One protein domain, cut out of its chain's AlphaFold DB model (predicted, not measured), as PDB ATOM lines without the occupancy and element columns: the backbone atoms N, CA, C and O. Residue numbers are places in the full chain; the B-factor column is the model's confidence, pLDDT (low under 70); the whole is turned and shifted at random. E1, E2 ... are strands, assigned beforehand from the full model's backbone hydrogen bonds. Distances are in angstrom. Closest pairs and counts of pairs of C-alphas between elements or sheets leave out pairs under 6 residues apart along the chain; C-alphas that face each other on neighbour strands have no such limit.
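This is residues 166 to 273 of the 343 residues of an uncharacterized protein of Syntrophomonadaceae bacterium (UniProt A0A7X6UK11). Two strongly twisted sheets stand face to face as a sandwich, E2 E1 E5 E6 and E4 E7 E8, with the strands of the one at 29 degrees to those of the other. The short E3 lies far out, between E2 and E4 along the chain, and pairs with no named strand. The printed part has 108 residues with no named helix and eight named strands, E1 to E8; both sheets are antiparallel, and the class is all strand. It is compact, with a radius of gyration of the C-alphas of 14.2 A, and spans 37 by 32 by 18 A.

E1, residues 167 to 174, and E2, residues 181 to 186, form an antiparallel hairpin; N 171 and O 184, 2.8 A apart, are within hydrogen-bond range. E3, residues 194 to 196, is apart from E1. E4, residues 200 to 207, bends by 58 degrees at residue 203; the closest C-alphas of E2 and E4 are those of Ile 186 and Phe 204, 6.8 A apart. E5, residues 220 to 229, is antiparallel to E1, with N 170 and O 226 2.8 A apart. E5 and E6, residues 240 to 248, form a hairpin at 166 degrees, with N 223 and O 245 3.0 A apart. E7, residues 253 to 260, is antiparallel to E4, with N 206 and O 255 3.0 A apart. E7 and E8, residues 265 to 272, form a hairpin, with N 256 and O 269 2.9 A apart. The closest C-alphas of E6 and E8, those of Leu 243 and Leu 266, are 6.2 A apart.

E1 begins at C-alpha 167 (40.628, 12.236, 3.546) and measures 23.3 A. E5, the longest strand, measures 30.6 A, and E6 24.9 A. E8, 23.2 A, ends at C-alpha 272 (49.929, 0.045, 28.799).

The C-alphas farthest apart, those of Glu 177 and Thr 198, are 41.9 A apart. The printed part has no cut; the link from E4 to E5 is long. pLDDT is under 70 at residues 178 to 179, 233 to 235 and 273.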
ATOM      1  N   PRO A 166      37.159  14.690   4.405       86.06
ATOM      2  CA  PRO A 166      37.252  14.059   3.097       86.06
ATOM      3  C   PRO A 166      38.670  13.546   2.784       86.06
ATOM      4  O   PRO A 166      39.265  13.894   1.759       86.06
ATOM      5  N   ARG A 167      39.263  12.764   3.690       88.06
ATOM      6  CA  ARG A 167      40.628  12.236   3.546       88.06
ATOM      7  C   ARG A 167      40.709  10.780   3.968       88.06
ATOM      8  O   ARG A 167      40.127  10.389   4.966       88.06
ATOM      9  N   ARG A 168      41.517  10.007   3.256       91.12
ATOM     10  CA  ARG A 168      41.901   8.647   3.637       91.12
ATOM     11  C   ARG A 168      43.280   8.659   4.273       91.12
ATOM     12  O   ARG A 168      44.139   9.438   3.859       91.12
ATOM     13  N   PHE A 169      43.489   7.786   5.251       93.88
ATOM     14  CA  PHE A 169      44.762   7.665   5.952       93.88
ATOM     15  C   PHE A 169      45.462   6.356   5.595       93.88
ATOM     16  O   PHE A 169      44.820   5.316   5.444       93.88
ATOM     17  N   TYR A 170      46.786   6.413   5.499       94.50
ATOM     18  CA  TYR A 170      47.648   5.273   5.212       94.50
ATOM     19  C   TYR A 170      48.793   5.245   6.216       94.50
ATOM     20  O   TYR A 170      49.431   6.270   6.448       94.50
ATOM     21  N   ILE A 171      49.060   4.090   6.810       95.75
ATOM     22  CA  ILE A 171      50.166   3.881   7.743       95.75
ATOM     23  C   ILE A 171      51.286   3.107   7.061       95.75
ATOM     24  O   ILE A 171      51.040   2.162   6.313       95.75
ATOM     25  N   GLU A 172      52.523   3.509   7.321       95.25
ATOM     26  CA  GLU A 172      53.694   2.774   6.863       95.25
ATOM     27  C   GLU A 172      53.988   1.595   7.798       95.25
ATOM     28  O   GLU A 172      53.944   1.723   9.024       95.25
ATOM     29  N   LYS A 173      54.295   0.438   7.211       93.69
ATOM     30  CA  LYS A 173      54.715  -0.772   7.919       93.69
ATOM     31  C   LYS A 173      55.984  -1.359   7.315       93.69
ATOM     32  O   LYS A 173      56.249  -1.197   6.122       93.69
ATOM     33  N   ALA A 174      56.741  -2.078   8.135       89.12
ATOM     34  CA  ALA A 174      57.871  -2.876   7.686       89.12
ATOM     35  C   ALA A 174      57.396  -3.985   6.730       89.12
ATOM     36  O   ALA A 174      56.428  -4.695   7.016       89.12
ATOM     37  N   GLY A 175      58.060  -4.103   5.581       82.00
ATOM     38  CA  GLY A 175      57.840  -5.163   4.605       82.00
ATOM     39  C   GLY A 175      58.469  -6.490   5.029       82.00
ATOM     40  O   GLY A 175      59.173  -6.588   6.034       82.00
ATOM     41  N   THR A 176      58.201  -7.539   4.252       72.38
ATOM     42  CA  THR A 176      58.735  -8.892   4.484       72.38
ATOM     43  C   THR A 176      60.210  -9.030   4.110       72.38
ATOM     44  O   THR A 176      60.877  -9.942   4.591       72.38
ATOM     45  N   GLU A 177      60.718  -8.137   3.259       74.19
ATOM     46  CA  GLU A 177      62.127  -8.059   2.875       74.19
ATOM     47  C   GLU A 177      62.827  -6.967   3.688       74.19
ATOM     48  O   GLU A 177      62.259  -5.894   3.920       74.19
ATOM     49  N   THR A 178      64.066  -7.231   4.114       58.91
ATOM     50  CA  THR A 178      64.887  -6.272   4.862       58.91
ATOM     51  C   THR A 178      64.975  -4.949   4.099       58.91
ATOM     52  O   THR A 178      65.357  -4.947   2.936       58.91
ATOM     53  N   GLU A 179      64.629  -3.847   4.770       63.72
ATOM     54  CA  GLU A 179      64.640  -2.457   4.265       63.72
ATOM     55  C   GLU A 179      63.494  -2.034   3.333       63.72
ATOM     56  O   GLU A 179      63.442  -0.874   2.924       63.72
ATOM     57  N   THR A 180      62.518  -2.901   3.054       77.62
ATOM     58  CA  THR A 180      61.307  -2.476   2.334       77.62
ATOM     59  C   THR A 180      60.253  -1.952   3.306       77.62
ATOM     60  O   THR A 180      60.020  -2.539   4.364       77.62
ATOM     61  N   THR A 181      59.588  -0.850   2.961       83.56
ATOM     62  CA  THR A 181      58.391  -0.379   3.667       83.56
ATOM     63  C   THR A 181      57.190  -0.385   2.733       83.56
ATOM     64  O   THR A 181      57.315  -0.253   1.514       83.56
ATOM     65  N   GLN A 182      56.011  -0.616   3.302       91.00
ATOM     66  CA  GLN A 182      54.753  -0.688   2.567       91.00
ATOM     67  C   GLN A 182      53.720   0.217   3.223       91.00
ATOM     68  O   GLN A 182      53.681   0.344   4.445       91.00
ATOM     69  N   LEU A 183      52.856   0.821   2.409       92.12
ATOM     70  CA  LEU A 183      51.722   1.597   2.895       92.12
ATOM     71  C   LEU A 183      50.487   0.709   3.007       92.12
ATOM     72  O   LEU A 183      50.137  -0.017   2.077       92.12
ATOM     73  N   GLU A 184      49.807   0.802   4.141       93.12
ATOM     74  CA  GLU A 184      48.554   0.109   4.411       93.12
ATOM     75  C   GLU A 184      47.449   1.122   4.700       93.12
ATOM     76  O   GLU A 184      47.642   2.076   5.450       93.12
ATOM     77  N   PHE A 185      46.278   0.920   4.101       91.75
ATOM     78  CA  PHE A 185      45.110   1.759   4.343       91.75
ATOM     79  C   PHE A 185      44.588   1.574   5.775       91.75
ATOM     80  O   PHE A 185      44.345   0.449   6.210       91.75
ATOM     81  N   ILE A 186      44.359   2.679   6.487       92.06
ATOM     82  CA  ILE A 186      43.660   2.670   7.775       92.06
ATOM     83  C   ILE A 186      42.149   2.659   7.490       92.06
ATOM     84  O   ILE A 186      41.648   3.629   6.919       92.06
ATOM     85  N   PRO A 187      41.395   1.624   7.915       87.00
ATOM     86  CA  PRO A 187      39.968   1.483   7.625       87.00
ATOM     87  C   PRO A 187      39.100   2.386   8.517       87.00
ATOM     88  O   PRO A 187      38.277   1.916   9.302       87.00
ATOM     89  N   PHE A 188      39.286   3.699   8.398       88.62
ATOM     90  CA  PHE A 188      38.497   4.723   9.072       88.62
ATOM     91  C   PHE A 188      37.661   5.481   8.033       88.62
ATOM     92  O   PHE A 188      38.204   6.221   7.216       88.62
ATOM     93  N   ALA A 189      36.342   5.271   8.054       83.94
ATOM     94  CA  ALA A 189      35.386   5.816   7.082       83.94
ATOM     95  C   ALA A 189      35.053   7.294   7.355       83.94
ATOM     96  O   ALA A 189      33.905   7.659   7.595       83.94
ATOM     97  N   SER A 190      36.068   8.157   7.395       83.69
ATOM     98  CA  SER A 190      35.889   9.580   7.715       83.69
ATOM     99  C   SER A 190      35.065  10.350   6.678       83.69
ATOM    100  O   SER A 190      34.592  11.448   6.960       83.69
ATOM    101  N   ASP A 191      34.906   9.766   5.493       80.50
ATOM    102  CA  ASP A 191      34.096  10.223   4.370       80.50
ATOM    103  C   ASP A 191      32.598   9.970   4.540       80.50
ATOM    104  O   ASP A 191      31.793  10.572   3.840       80.50
ATOM    105  N   LEU A 192      32.228   9.104   5.483       80.12
ATOM    106  CA  LEU A 192      30.841   8.729   5.766       80.12
ATOM    107  C   LEU A 192      30.415   9.095   7.193       80.12
ATOM    108  O   LEU A 192      29.298   8.786   7.609       80.12
ATOM    109  N   LEU A 193      31.305   9.716   7.970       85.44
ATOM    110  CA  LEU A 193      31.073  10.054   9.371       85.44
ATOM    111  C   LEU A 193      30.994  11.568   9.556       85.44
ATOM    112  O   LEU A 193      31.979  12.281   9.372       85.44
ATOM    113  N   ALA A 194      29.834  12.038  10.016       88.75
ATOM    114  CA  ALA A 194      29.666  13.390  10.528       88.75
ATOM    115  C   ALA A 194      30.336  13.491  11.908       88.75
ATOM    116  O   ALA A 194      29.825  12.997  12.915       88.75
ATOM    117  N   MET A 195      31.518  14.099  11.951       90.38
ATOM    118  CA  MET A 195      32.334  14.202  13.155       90.38
ATOM    119  C   MET A 195      32.184  15.576  13.797       90.38
ATOM    120  O   MET A 195      32.380  16.602  13.161       90.38
ATOM    121  N   ASN A 196      31.902  15.616  15.094       89.06
ATOM    122  CA  ASN A 196      31.954  16.841  15.875       89.06
ATOM    123  C   ASN A 196      33.366  17.439  15.870       89.06
ATOM    124  O   ASN A 196      34.329  16.811  16.321       89.06
ATOM    125  N   ILE A 197      33.447  18.681  15.411       86.12
ATOM    126  CA  ILE A 197      34.677  19.436  15.193       86.12
ATOM    127  C   ILE A 197      35.456  19.743  16.480       86.12
ATOM    128  O   ILE A 197      36.642  20.065  16.436       86.12
ATOM    129  N   THR A 198      34.787  19.645  17.632       84.06
ATOM    130  CA  THR A 198      35.375  19.873  18.961       84.06
ATOM    131  C   THR A 198      35.976  18.606  19.577       84.06
ATOM    132  O   THR A 198      36.581  18.672  20.648       84.06
ATOM    133  N   GLN A 199      35.819  17.453  18.920       88.50
ATOM    134  CA  GLN A 199      36.195  16.149  19.457       88.50
ATOM    135  C   GLN A 199      37.449  15.561  18.802       88.50
ATOM    136  O   GLN A 199      37.926  15.986  17.747       88.50
ATOM    137  N   ARG A 200      37.980  14.537  19.470       90.69
ATOM    138  CA  ARG A 200      39.123  13.734  19.044       90.69
ATOM    139  C   ARG A 200      38.654  12.299  18.811       90.69
ATOM    140  O   ARG A 200      38.005  11.727  19.682       90.69
ATOM    141  N   TYR A 201      39.027  11.712  17.680       92.25
ATOM    142  CA  TYR A 201      38.555  10.391  17.252       92.25
ATOM    143  C   TYR A 201      39.713   9.412  17.164       92.25
ATOM    144  O   TYR A 201      40.710   9.710  16.514       92.25
ATOM    145  N   LYS A 202      39.597   8.244  17.801       92.81
ATOM    146  CA  LYS A 202      40.569   7.158  17.633       92.81
ATOM    147  C   LYS A 202      40.368   6.545  16.248       92.81
ATOM    148  O   LYS A 202      39.297   6.009  15.981       92.81
ATOM    149  N   ILE A 203      41.380   6.624  15.385       94.31
ATOM    150  CA  ILE A 203      41.294   6.139  13.997       94.31
ATOM    151  C   ILE A 203      42.019   4.810  13.790       94.31
ATOM    152  O   ILE A 203      41.673   4.057  12.886       94.31
ATOM    153  N   PHE A 204      43.023   4.510  14.620       93.69
ATOM    154  CA  PHE A 204      43.794   3.274  14.519       93.69
ATOM    155  C   PHE A 204      44.488   2.933  15.841       93.69
ATOM    156  O   PHE A 204      44.726   3.810  16.674       93.69
ATOM    157  N   SER A 205      44.832   1.662  16.041       92.44
ATOM    158  CA  SER A 205      45.667   1.243  17.167       92.44
ATOM    159  C   SER A 205      46.396  -0.062  16.888       92.44
ATOM    160  O   SER A 205      45.846  -0.945  16.233       92.44
ATOM    161  N   PHE A 206      47.607  -0.192  17.424       90.69
ATOM    162  CA  PHE A 206      48.458  -1.368  17.252       90.69
ATOM    163  C   PHE A 206      49.410  -1.555  18.440       90.69
ATOM    164  O   PHE A 206      49.724  -0.611  19.163       90.69
ATOM    165  N   ALA A 207      49.882  -2.783  18.659       90.31
ATOM    166  CA  ALA A 207      50.859  -3.079  19.706       90.31
ATOM    167  C   ALA A 207      52.262  -2.572  19.329       90.31
ATOM    168  O   ALA A 207      52.661  -2.660  18.167       90.31
ATOM    169  N   ALA A 208      53.041  -2.125  20.317       88.94
ATOM    170  CA  ALA A 208      54.424  -1.666  20.138       88.94
ATOM    171  C   ALA A 208      55.309  -2.666  19.365       88.94
ATOM    172  O   ALA A 208      56.127  -2.260  18.541       88.94
ATOM    173  N   LYS A 209      55.102  -3.970  19.593       88.06
ATOM    174  CA  LYS A 209      55.700  -5.067  18.817       88.06
ATOM    175  C   LYS A 209      54.830  -5.429  17.610       88.06
ATOM    176  O   LYS A 209      54.240  -6.507  17.560       88.06
ATOM    177  N   SER A 210      54.707  -4.523  16.654       89.69
ATOM    178  CA  SER A 210      54.027  -4.805  15.386       89.69
ATOM    179  C   SER A 210      54.821  -4.246  14.218       89.69
ATOM    180  O   SER A 210      55.674  -3.382  14.395       89.69
ATOM    181  N   GLN A 211      54.488  -4.708  13.013       91.69
ATOM    182  CA  GLN A 211      55.065  -4.222  11.757       91.69
ATOM    183  C   GLN A 211      54.896  -2.707  11.538       91.69
ATOM    184  O   GLN A 211      55.610  -2.131  10.728       91.69
ATOM    185  N   TYR A 212      53.967  -2.058  12.247       93.31
ATOM    186  CA  TYR A 212      53.730  -0.616  12.149       93.31
ATOM    187  C   TYR A 212      54.732   0.214  12.970       93.31
ATOM    188  O   TYR A 212      54.829   1.422  12.769       93.31
ATOM    189  N   ASN A 213      55.485  -0.403  13.892       93.62
ATOM    190  CA  ASN A 213      56.624   0.254  14.528       93.62
ATOM    191  C   ASN A 213      57.863   0.081  13.638       93.62
ATOM    192  O   ASN A 213      58.462  -0.989  13.588       93.62
ATOM    193  N   LEU A 214      58.261   1.154  12.958       93.00
ATOM    194  CA  LEU A 214      59.391   1.183  12.021       93.00
ATOM    195  C   LEU A 214      60.758   1.224  12.725       93.00
ATOM    196  O   LEU A 214      61.797   1.370  12.078       93.00
ATOM    197  N   SER A 215      60.773   1.185  14.057       90.75
ATOM    198  CA  SER A 215      61.992   1.157  14.851       90.75
ATOM    199  C   SER A 215      62.533  -0.267  14.969       90.75
ATOM    200  O   SER A 215      61.837  -1.178  15.402       90.75
ATOM    201  N   TRP A 216      63.825  -0.436  14.695       85.50
ATOM    202  CA  TRP A 216      64.603  -1.636  15.042       85.50
ATOM    203  C   TRP A 216      64.827  -1.837  16.552       85.50
ATOM    204  O   TRP A 216      65.299  -2.884  16.988       85.50
ATOM    205  N   ARG A 217      64.533  -0.807  17.350       88.94
ATOM    206  CA  ARG A 217      64.755  -0.744  18.789       88.94
ATOM    207  C   ARG A 217      63.427  -0.906  19.510       88.94
ATOM    208  O   ARG A 217      62.524  -0.098  19.315       88.94
ATOM    209  N   ASP A 218      63.351  -1.906  20.379       85.00
ATOM    210  CA  ASP A 218      62.141  -2.255  21.131       85.00
ATOM    211  C   ASP A 218      61.692  -1.193  22.159       85.00
ATOM    212  O   ASP A 218      60.565  -1.246  22.650       85.00
ATOM    213  N   ASP A 219      62.583  -0.277  22.535       91.12
ATOM    214  CA  ASP A 219      62.338   0.829  23.467       91.12
ATOM    215  C   ASP A 219      61.948   2.137  22.760       91.12
ATOM    216  O   ASP A 219      61.747   3.168  23.402       91.12
ATOM    217  N   LEU A 220      61.830   2.105  21.431       94.00
ATOM    218  CA  LEU A 220      61.564   3.274  20.610       94.00
ATOM    219  C   LEU A 220      60.407   2.999  19.646       94.00
ATOM    220  O   LEU A 220      60.316   1.951  19.010       94.00
ATOM    221  N   LEU A 221      59.521   3.976  19.532       94.62
ATOM    222  CA  LEU A 221      58.466   4.047  18.543       94.62
ATOM    223  C   LEU A 221      58.978   4.886  17.386       94.62
ATOM    224  O   LEU A 221      59.462   5.992  17.619       94.62
ATOM    225  N   ARG A 222      58.816   4.400  16.157       95.69
ATOM    226  CA  ARG A 222      58.936   5.214  14.946       95.69
ATOM    227  C   ARG A 222      57.746   4.933  14.046       95.69
ATOM    228  O   ARG A 222      57.539   3.787  13.660       95.69
ATOM    229  N   ILE A 223      56.973   5.961  13.718       96.00
ATOM    230  CA  ILE A 223      55.763   5.808  12.905       96.00
ATOM    231  C   ILE A 223      55.660   6.899  11.853       96.00
ATOM    232  O   ILE A 223      56.118   8.025  12.068       96.00
ATOM    233  N   LYS A 224      55.008   6.560  10.742       96.81
ATOM    234  CA  LYS A 224      54.679   7.483   9.659       96.81
ATOM    235  C   LYS A 224      53.263   7.229   9.162       96.81
ATOM    236  O   LYS A 224      52.888   6.082   8.909       96.81
ATOM    237  N   ILE A 225      52.476   8.296   9.048       96.88
ATOM    238  CA  ILE A 225      51.111   8.256   8.515       96.88
ATOM    239  C   ILE A 225      50.959   9.324   7.441       96.88
ATOM    240  O   ILE A 225      51.372  10.474   7.608       96.88
ATOM    241  N   TYR A 226      50.320   8.921   6.353       95.19
ATOM    242  CA  TYR A 226      50.044   9.720   5.177       95.19
ATOM    243  C   TYR A 226      48.539   9.951   5.042       95.19
ATOM    244  O   TYR A 226      47.735   9.088   5.394       95.19
ATOM    245  N   GLU A 227      48.155  11.112   4.520       92.75
ATOM    246  CA  GLU A 227      46.787  11.426   4.116       92.75
ATOM    247  C   GLU A 227      46.700  11.536   2.594       92.75
ATOM    248  O   GLU A 227      47.656  11.947   1.932       92.75
ATOM    249  N   LYS A 228      45.531  11.212   2.048       90.50
ATOM    250  CA  LYS A 228      45.215  11.358   0.627       90.50
ATOM    251  C   LYS A 228      43.775  11.870   0.470       90.50
ATOM    252  O   LYS A 228      42.915  11.447   1.248       90.50
ATOM    253  N   PRO A 229      43.480  12.805  -0.458       87.69
ATOM    254  CA  PRO A 229      42.093  13.111  -0.820       87.69
ATOM    255  C   PRO A 229      41.343  11.841  -1.245       87.69
ATOM    256  O   PRO A 229      41.949  10.905  -1.747       87.69
ATOM    257  N   ILE A 230      40.030  11.783  -1.040       80.94
ATOM    258  CA  ILE A 230      39.245  10.602  -1.447       80.94
ATOM    259  C   ILE A 230      39.174  10.472  -2.970       80.94
ATOM    260  O   ILE A 230      39.208   9.354  -3.477       80.94
ATOM    261  N   ASP A 231      39.111  11.603  -3.672       72.81
ATOM    262  CA  ASP A 231      38.881  11.650  -5.123       72.81
ATOM    263  C   ASP A 231      40.169  11.619  -5.944       72.81
ATOM    264  O   ASP A 231      40.120  11.697  -7.172       72.81
ATOM    265  N   SER A 232      41.335  11.545  -5.299       70.19
ATOM    266  CA  SER A 232      42.576  11.452  -6.055       70.19
ATOM    267  C   SER A 232      42.726  10.084  -6.706       70.19
ATOM    268  O   SER A 232      42.327   9.048  -6.163       70.19
ATOM    269  N   THR A 233      43.330  10.090  -7.895       65.50
ATOM    270  CA  THR A 233      43.639   8.883  -8.667       65.50
ATOM    271  C   THR A 233      44.464   7.914  -7.825       65.50
ATOM    272  O   THR A 233      45.121   8.317  -6.872       65.50
ATOM    273  N   ASN A 234      44.470   6.619  -8.154       60.09
ATOM    274  CA  ASN A 234      45.196   5.599  -7.379       60.09
ATOM    275  C   ASN A 234      46.721   5.816  -7.286       60.09
ATOM    276  O   ASN A 234      47.375   5.097  -6.536       60.09
ATOM    277  N   ASP A 235      47.279   6.823  -7.956       64.50
ATOM    278  CA  ASP A 235      48.697   7.151  -7.880       64.50
ATOM    279  C   ASP A 235      49.112   7.715  -6.515       64.50
ATOM    280  O   ASP A 235      48.368   8.395  -5.802       64.50
ATOM    281  N   ASN A 236      50.354   7.417  -6.140       70.00
ATOM    282  CA  ASN A 236      50.958   7.848  -4.880       70.00
ATOM    283  C   ASN A 236      51.371   9.334  -4.878       70.00
ATOM    284  O   ASN A 236      51.874   9.809  -3.863       70.00
ATOM    285  N   SER A 237      51.156  10.074  -5.974       70.00
ATOM    286  CA  SER A 237      51.527  11.493  -6.115       70.00
ATOM    287  C   SER A 237      50.868  12.403  -5.078       70.00
ATOM    288  O   SER A 237      51.454  13.404  -4.674       70.00
ATOM    289  N   ASP A 238      49.673  12.026  -4.624       80.50
ATOM    290  CA  ASP A 238      48.829  12.861  -3.765       80.50
ATOM    291  C   ASP A 238      48.923  12.472  -2.282       80.50
ATOM    292  O   ASP A 238      48.185  13.000  -1.443       80.50
ATOM    293  N   LEU A 239      49.813  11.528  -1.949       88.12
ATOM    294  CA  LEU A 239      50.097  11.150  -0.572       88.12
ATOM    295  C   LEU A 239      50.908  12.242   0.113       88.12
ATOM    296  O   LEU A 239      52.015  12.587  -0.296       88.12
ATOM    297  N   LYS A 240      50.380  12.731   1.228       91.94
ATOM    298  CA  LYS A 240      51.042  13.737   2.049       91.94
ATOM    299  C   LYS A 240      51.325  13.175   3.430       91.94
ATOM    300  O   LYS A 240      50.411  12.728   4.113       91.94
ATOM    301  N   LEU A 241      52.581  13.233   3.862       94.38
ATOM    302  CA  LEU A 241      52.966  12.878   5.226       94.38
ATOM    303  C   LEU A 241      52.298  13.849   6.214       94.38
ATOM    304  O   LEU A 241      52.510  15.061   6.141       94.38
ATOM    305  N   VAL A 242      51.480  13.317   7.121       94.44
ATOM    306  CA  VAL A 242      50.729  14.094   8.129       94.44
ATOM    307  C   VAL A 242      51.162  13.825   9.557       94.44
ATOM    308  O   VAL A 242      50.840  14.603  10.453       94.44
ATOM    309  N   LEU A 243      51.882  12.730   9.772       96.25
ATOM    310  CA  LEU A 243      52.452  12.378  11.057       96.25
ATOM    311  C   LEU A 243      53.763  11.645  10.823       96.25
ATOM    312  O   LEU A 243      53.784  10.619  10.150       96.25
ATOM    313  N   GLU A 244      54.826  12.146  11.429       96.31
ATOM    314  CA  GLU A 244      56.054  11.403  11.668       96.31
ATOM    315  C   GLU A 244      56.397  11.597  13.136       96.31
ATOM    316  O   GLU A 244      56.547  12.728  13.602       96.31
ATOM    317  N   GLU A 245      56.458  10.498  13.883       94.25
ATOM    318  CA  GLU A 245      56.711  10.560  15.315       94.25
ATOM    319  C   GLU A 245      57.764   9.538  15.724       94.25
ATOM    320  O   GLU A 245      57.754   8.387  15.284       94.25
ATOM    321  N   THR A 246      58.684   9.994  16.575       94.81
ATOM    322  CA  THR A 246      59.677   9.162  17.245       94.81
ATOM    323  C   THR A 246      59.616   9.429  18.743       94.81
ATOM    324  O   THR A 246      59.729  10.580  19.163       94.81
ATOM    325  N   ARG A 247      59.402   8.386  19.549       93.81
ATOM    326  CA  ARG A 247      59.202   8.514  21.003       93.81
ATOM    327  C   ARG A 247      59.688   7.265  21.729       93.81
ATOM    328  O   ARG A 247      59.543   6.166  21.212       93.81
ATOM    329  N   GLU A 248      60.211   7.413  22.938       93.62
ATOM    330  CA  GLU A 248      60.487   6.270  23.813       93.62
ATOM    331  C   GLU A 248      59.185   5.584  24.252       93.62
ATOM    332  O   GLU A 248      58.201   6.241  24.612       93.62
ATOM    333  N   ILE A 249      59.171   4.253  24.215       92.38
ATOM    334  CA  ILE A 249      58.015   3.428  24.576       92.38
ATOM    335  C   ILE A 249      58.448   2.156  25.305       92.38
ATOM    336  O   ILE A 249      59.590   1.717  25.234       92.38
ATOM    337  N   ASN A 250      57.497   1.522  25.985       88.06
ATOM    338  CA  ASN A 250      57.654   0.169  26.491       88.06
ATOM    339  C   ASN A 250      57.142  -0.836  25.446       88.06
ATOM    340  O   ASN A 250      56.149  -0.586  24.760       88.06
ATOM    341  N   LYS A 251      57.761  -2.018  25.395       83.12
ATOM    342  CA  LYS A 251      57.336  -3.161  24.570       83.12
ATOM    343  C   LYS A 251      55.878  -3.576  24.789       83.12
ATOM    344  O   LYS A 251      55.271  -4.159  23.894       83.12
ATOM    345  N   ASN A 252      55.337  -3.288  25.970       85.06
ATOM    346  CA  ASN A 252      53.957  -3.584  26.339       85.06
ATOM    347  C   ASN A 252      53.011  -2.400  26.084       85.06
ATOM    348  O   ASN A 252      51.907  -2.398  26.608       85.06
ATOM    349  N   HIS A 253      53.405  -1.368  25.338       88.75
ATOM    350  CA  HIS A 253      52.476  -0.296  24.987       88.75
ATOM    351  C   HIS A 253      51.540  -0.696  23.841       88.75
ATOM    352  O   HIS A 253      51.945  -1.312  22.853       88.75
ATOM    353  N   LEU A 254      50.282  -0.282  23.968       90.50
ATOM    354  CA  LEU A 254      49.341  -0.120  22.875       90.50
ATOM    355  C   LEU A 254      49.462   1.317  22.365       90.50
ATOM    356  O   LEU A 254      49.302   2.280  23.120       90.50
ATOM    357  N   ILE A 255      49.753   1.453  21.079       93.31
ATOM    358  CA  ILE A 255      49.853   2.735  20.394       93.31
ATOM    359  C   ILE A 255      48.480   3.060  19.818       93.31
ATOM    360  O   ILE A 255      47.905   2.259  19.082       93.31
ATOM    361  N   ASN A 256      47.948   4.226  20.165       94.50
ATOM    362  CA  ASN A 256      46.650   4.701  19.708       94.50
ATOM    363  C   ASN A 256      46.842   5.961  18.865       94.50
ATOM    364  O   ASN A 256      47.434   6.937  19.325       94.50
ATOM    365  N   ILE A 257      46.312   5.936  17.645       95.94
ATOM    366  CA  ILE A 257      46.340   7.057  16.710       95.94
ATOM    367  C   ILE A 257      44.987   7.745  16.738       95.94
ATOM    368  O   ILE A 257      43.942   7.105  16.570       95.94
ATOM    369  N   TYR A 258      45.015   9.061  16.900       96.00
ATOM    370  CA  TYR A 258      43.820   9.881  16.946       96.00
ATOM    371  C   TYR A 258      43.845  10.990  15.903       96.00
ATOM    372  O   TYR A 258      44.860  11.659  15.734       96.00
ATOM    373  N   LEU A 259      42.693  11.249  15.291       93.81
ATOM    374  CA  LEU A 259      42.406  12.471  14.554       93.81
ATOM    375  C   LEU A 259      41.871  13.523  15.532       93.81
ATOM    376  O   LEU A 259      40.759  13.396  16.051       93.81
ATOM    377  N   ASN A 260      42.671  14.553  15.807       91.50
ATOM    378  CA  ASN A 260      42.279  15.682  16.646       91.50
ATOM    379  C   ASN A 260      41.793  16.825  15.746       91.50
ATOM    380  O   ASN A 260      42.599  17.620  15.255       91.50
ATOM    381  N   LEU A 261      40.475  16.889  15.517       87.75
ATOM    382  CA  LEU A 261      39.857  17.922  14.680       87.75
ATOM    383  C   LEU A 261      40.091  19.347  15.216       87.75
ATOM    384  O   LEU A 261      40.479  20.193  14.406       87.75
ATOM    385  N   PRO A 262      39.998  19.623  16.537       83.06
ATOM    386  CA  PRO A 262      40.316  20.944  17.084       83.06
ATOM    387  C   PRO A 262      41.710  21.463  16.725       83.06
ATOM    388  O   PRO A 262      41.888  22.662  16.531       83.06
ATOM    389  N   ARG A 263      42.704  20.564  16.656       82.75
ATOM    390  CA  ARG A 263      44.114  20.898  16.381       82.75
ATOM    391  C   ARG A 263      44.550  20.615  14.944       82.75
ATOM    392  O   ARG A 263      45.719  20.820  14.626       82.75
ATOM    393  N   LYS A 264      43.649  20.106  14.097       81.94
ATOM    394  CA  LYS A 264      43.908  19.742  12.695       81.94
ATOM    395  C   LYS A 264      45.153  18.858  12.514       81.94
ATOM    396  O   LYS A 264      45.961  19.071  11.609       81.94
ATOM    397  N   ARG A 265      45.336  17.872  13.392       89.44
ATOM    398  CA  ARG A 265      46.496  16.974  13.320       89.44
ATOM    399  C   ARG A 265      46.178  15.583  13.829       89.44
ATOM    400  O   ARG A 265      45.244  15.390  14.610       89.44
ATOM    401  N   LEU A 266      47.006  14.636  13.410       94.50
ATOM    402  CA  LEU A 266      47.069  13.340  14.058       94.50
ATOM    403  C   LEU A 266      47.875  13.446  15.356       94.50
ATOM    404  O   LEU A 266      48.810  14.240  15.460       94.50
ATOM    405  N   GLU A 267      47.488  12.661  16.353       95.25
ATOM    406  CA  GLU A 267      48.160  12.584  17.649       95.25
ATOM    407  C   GLU A 267      48.333  11.127  18.070       95.25
ATOM    408  O   GLU A 267      47.455  10.295  17.823       95.25
ATOM    409  N   VAL A 268      49.441  10.849  18.755       94.88
ATOM    410  CA  VAL A 268      49.773   9.523  19.276       94.88
ATOM    411  C   VAL A 268      49.703   9.517  20.791       94.88
ATOM    412  O   VAL A 268      50.413  10.271  21.468       94.88
ATOM    413  N   ASP A 269      48.918   8.577  21.308       93.75
ATOM    414  CA  ASP A 269      48.934   8.211  22.719       93.75
ATOM    415  C   ASP A 269      49.474   6.796  22.890       93.75
ATOM    416  O   ASP A 269      49.258   5.913  22.059       93.75
ATOM    417  N   CYS A 270      50.147   6.572  24.013       89.56
ATOM    418  CA  CYS A 270      50.604   5.257  24.436       89.56
ATOM    419  C   CYS A 270      49.861   4.880  25.716       89.56
ATOM    420  O   CYS A 270      49.894   5.632  26.690       89.56
ATOM    421  N   SER A 271      49.213   3.723  25.721       87.06
ATOM    422  CA  SER A 271      48.634   3.121  26.923       87.06
ATOM    423  C   SER A 271      49.334   1.795  27.208       87.06
ATOM    424  O   SER A 271      49.838   1.149  26.294       87.06
ATOM    425  N   LEU A 272      49.409   1.373  28.468       80.25
ATOM    426  CA  LEU A 272      49.929   0.045  28.799       80.25
ATOM    427  C   LEU A 272      48.917  -1.018  28.354       80.25
ATOM    428  O   LEU A 272      47.736  -0.895  28.659       80.25
ATOM    429  N   LEU A 273      49.379  -2.061  27.665       68.56
ATOM    430  CA  LEU A 273      48.652  -3.321  27.522       68.56
ATOM    431  C   LEU A 273      48.632  -3.955  28.912       68.56
ATOM    432  O   LEU A 273      49.607  -4.596  29.318       68.56
TER     433      LEU A 273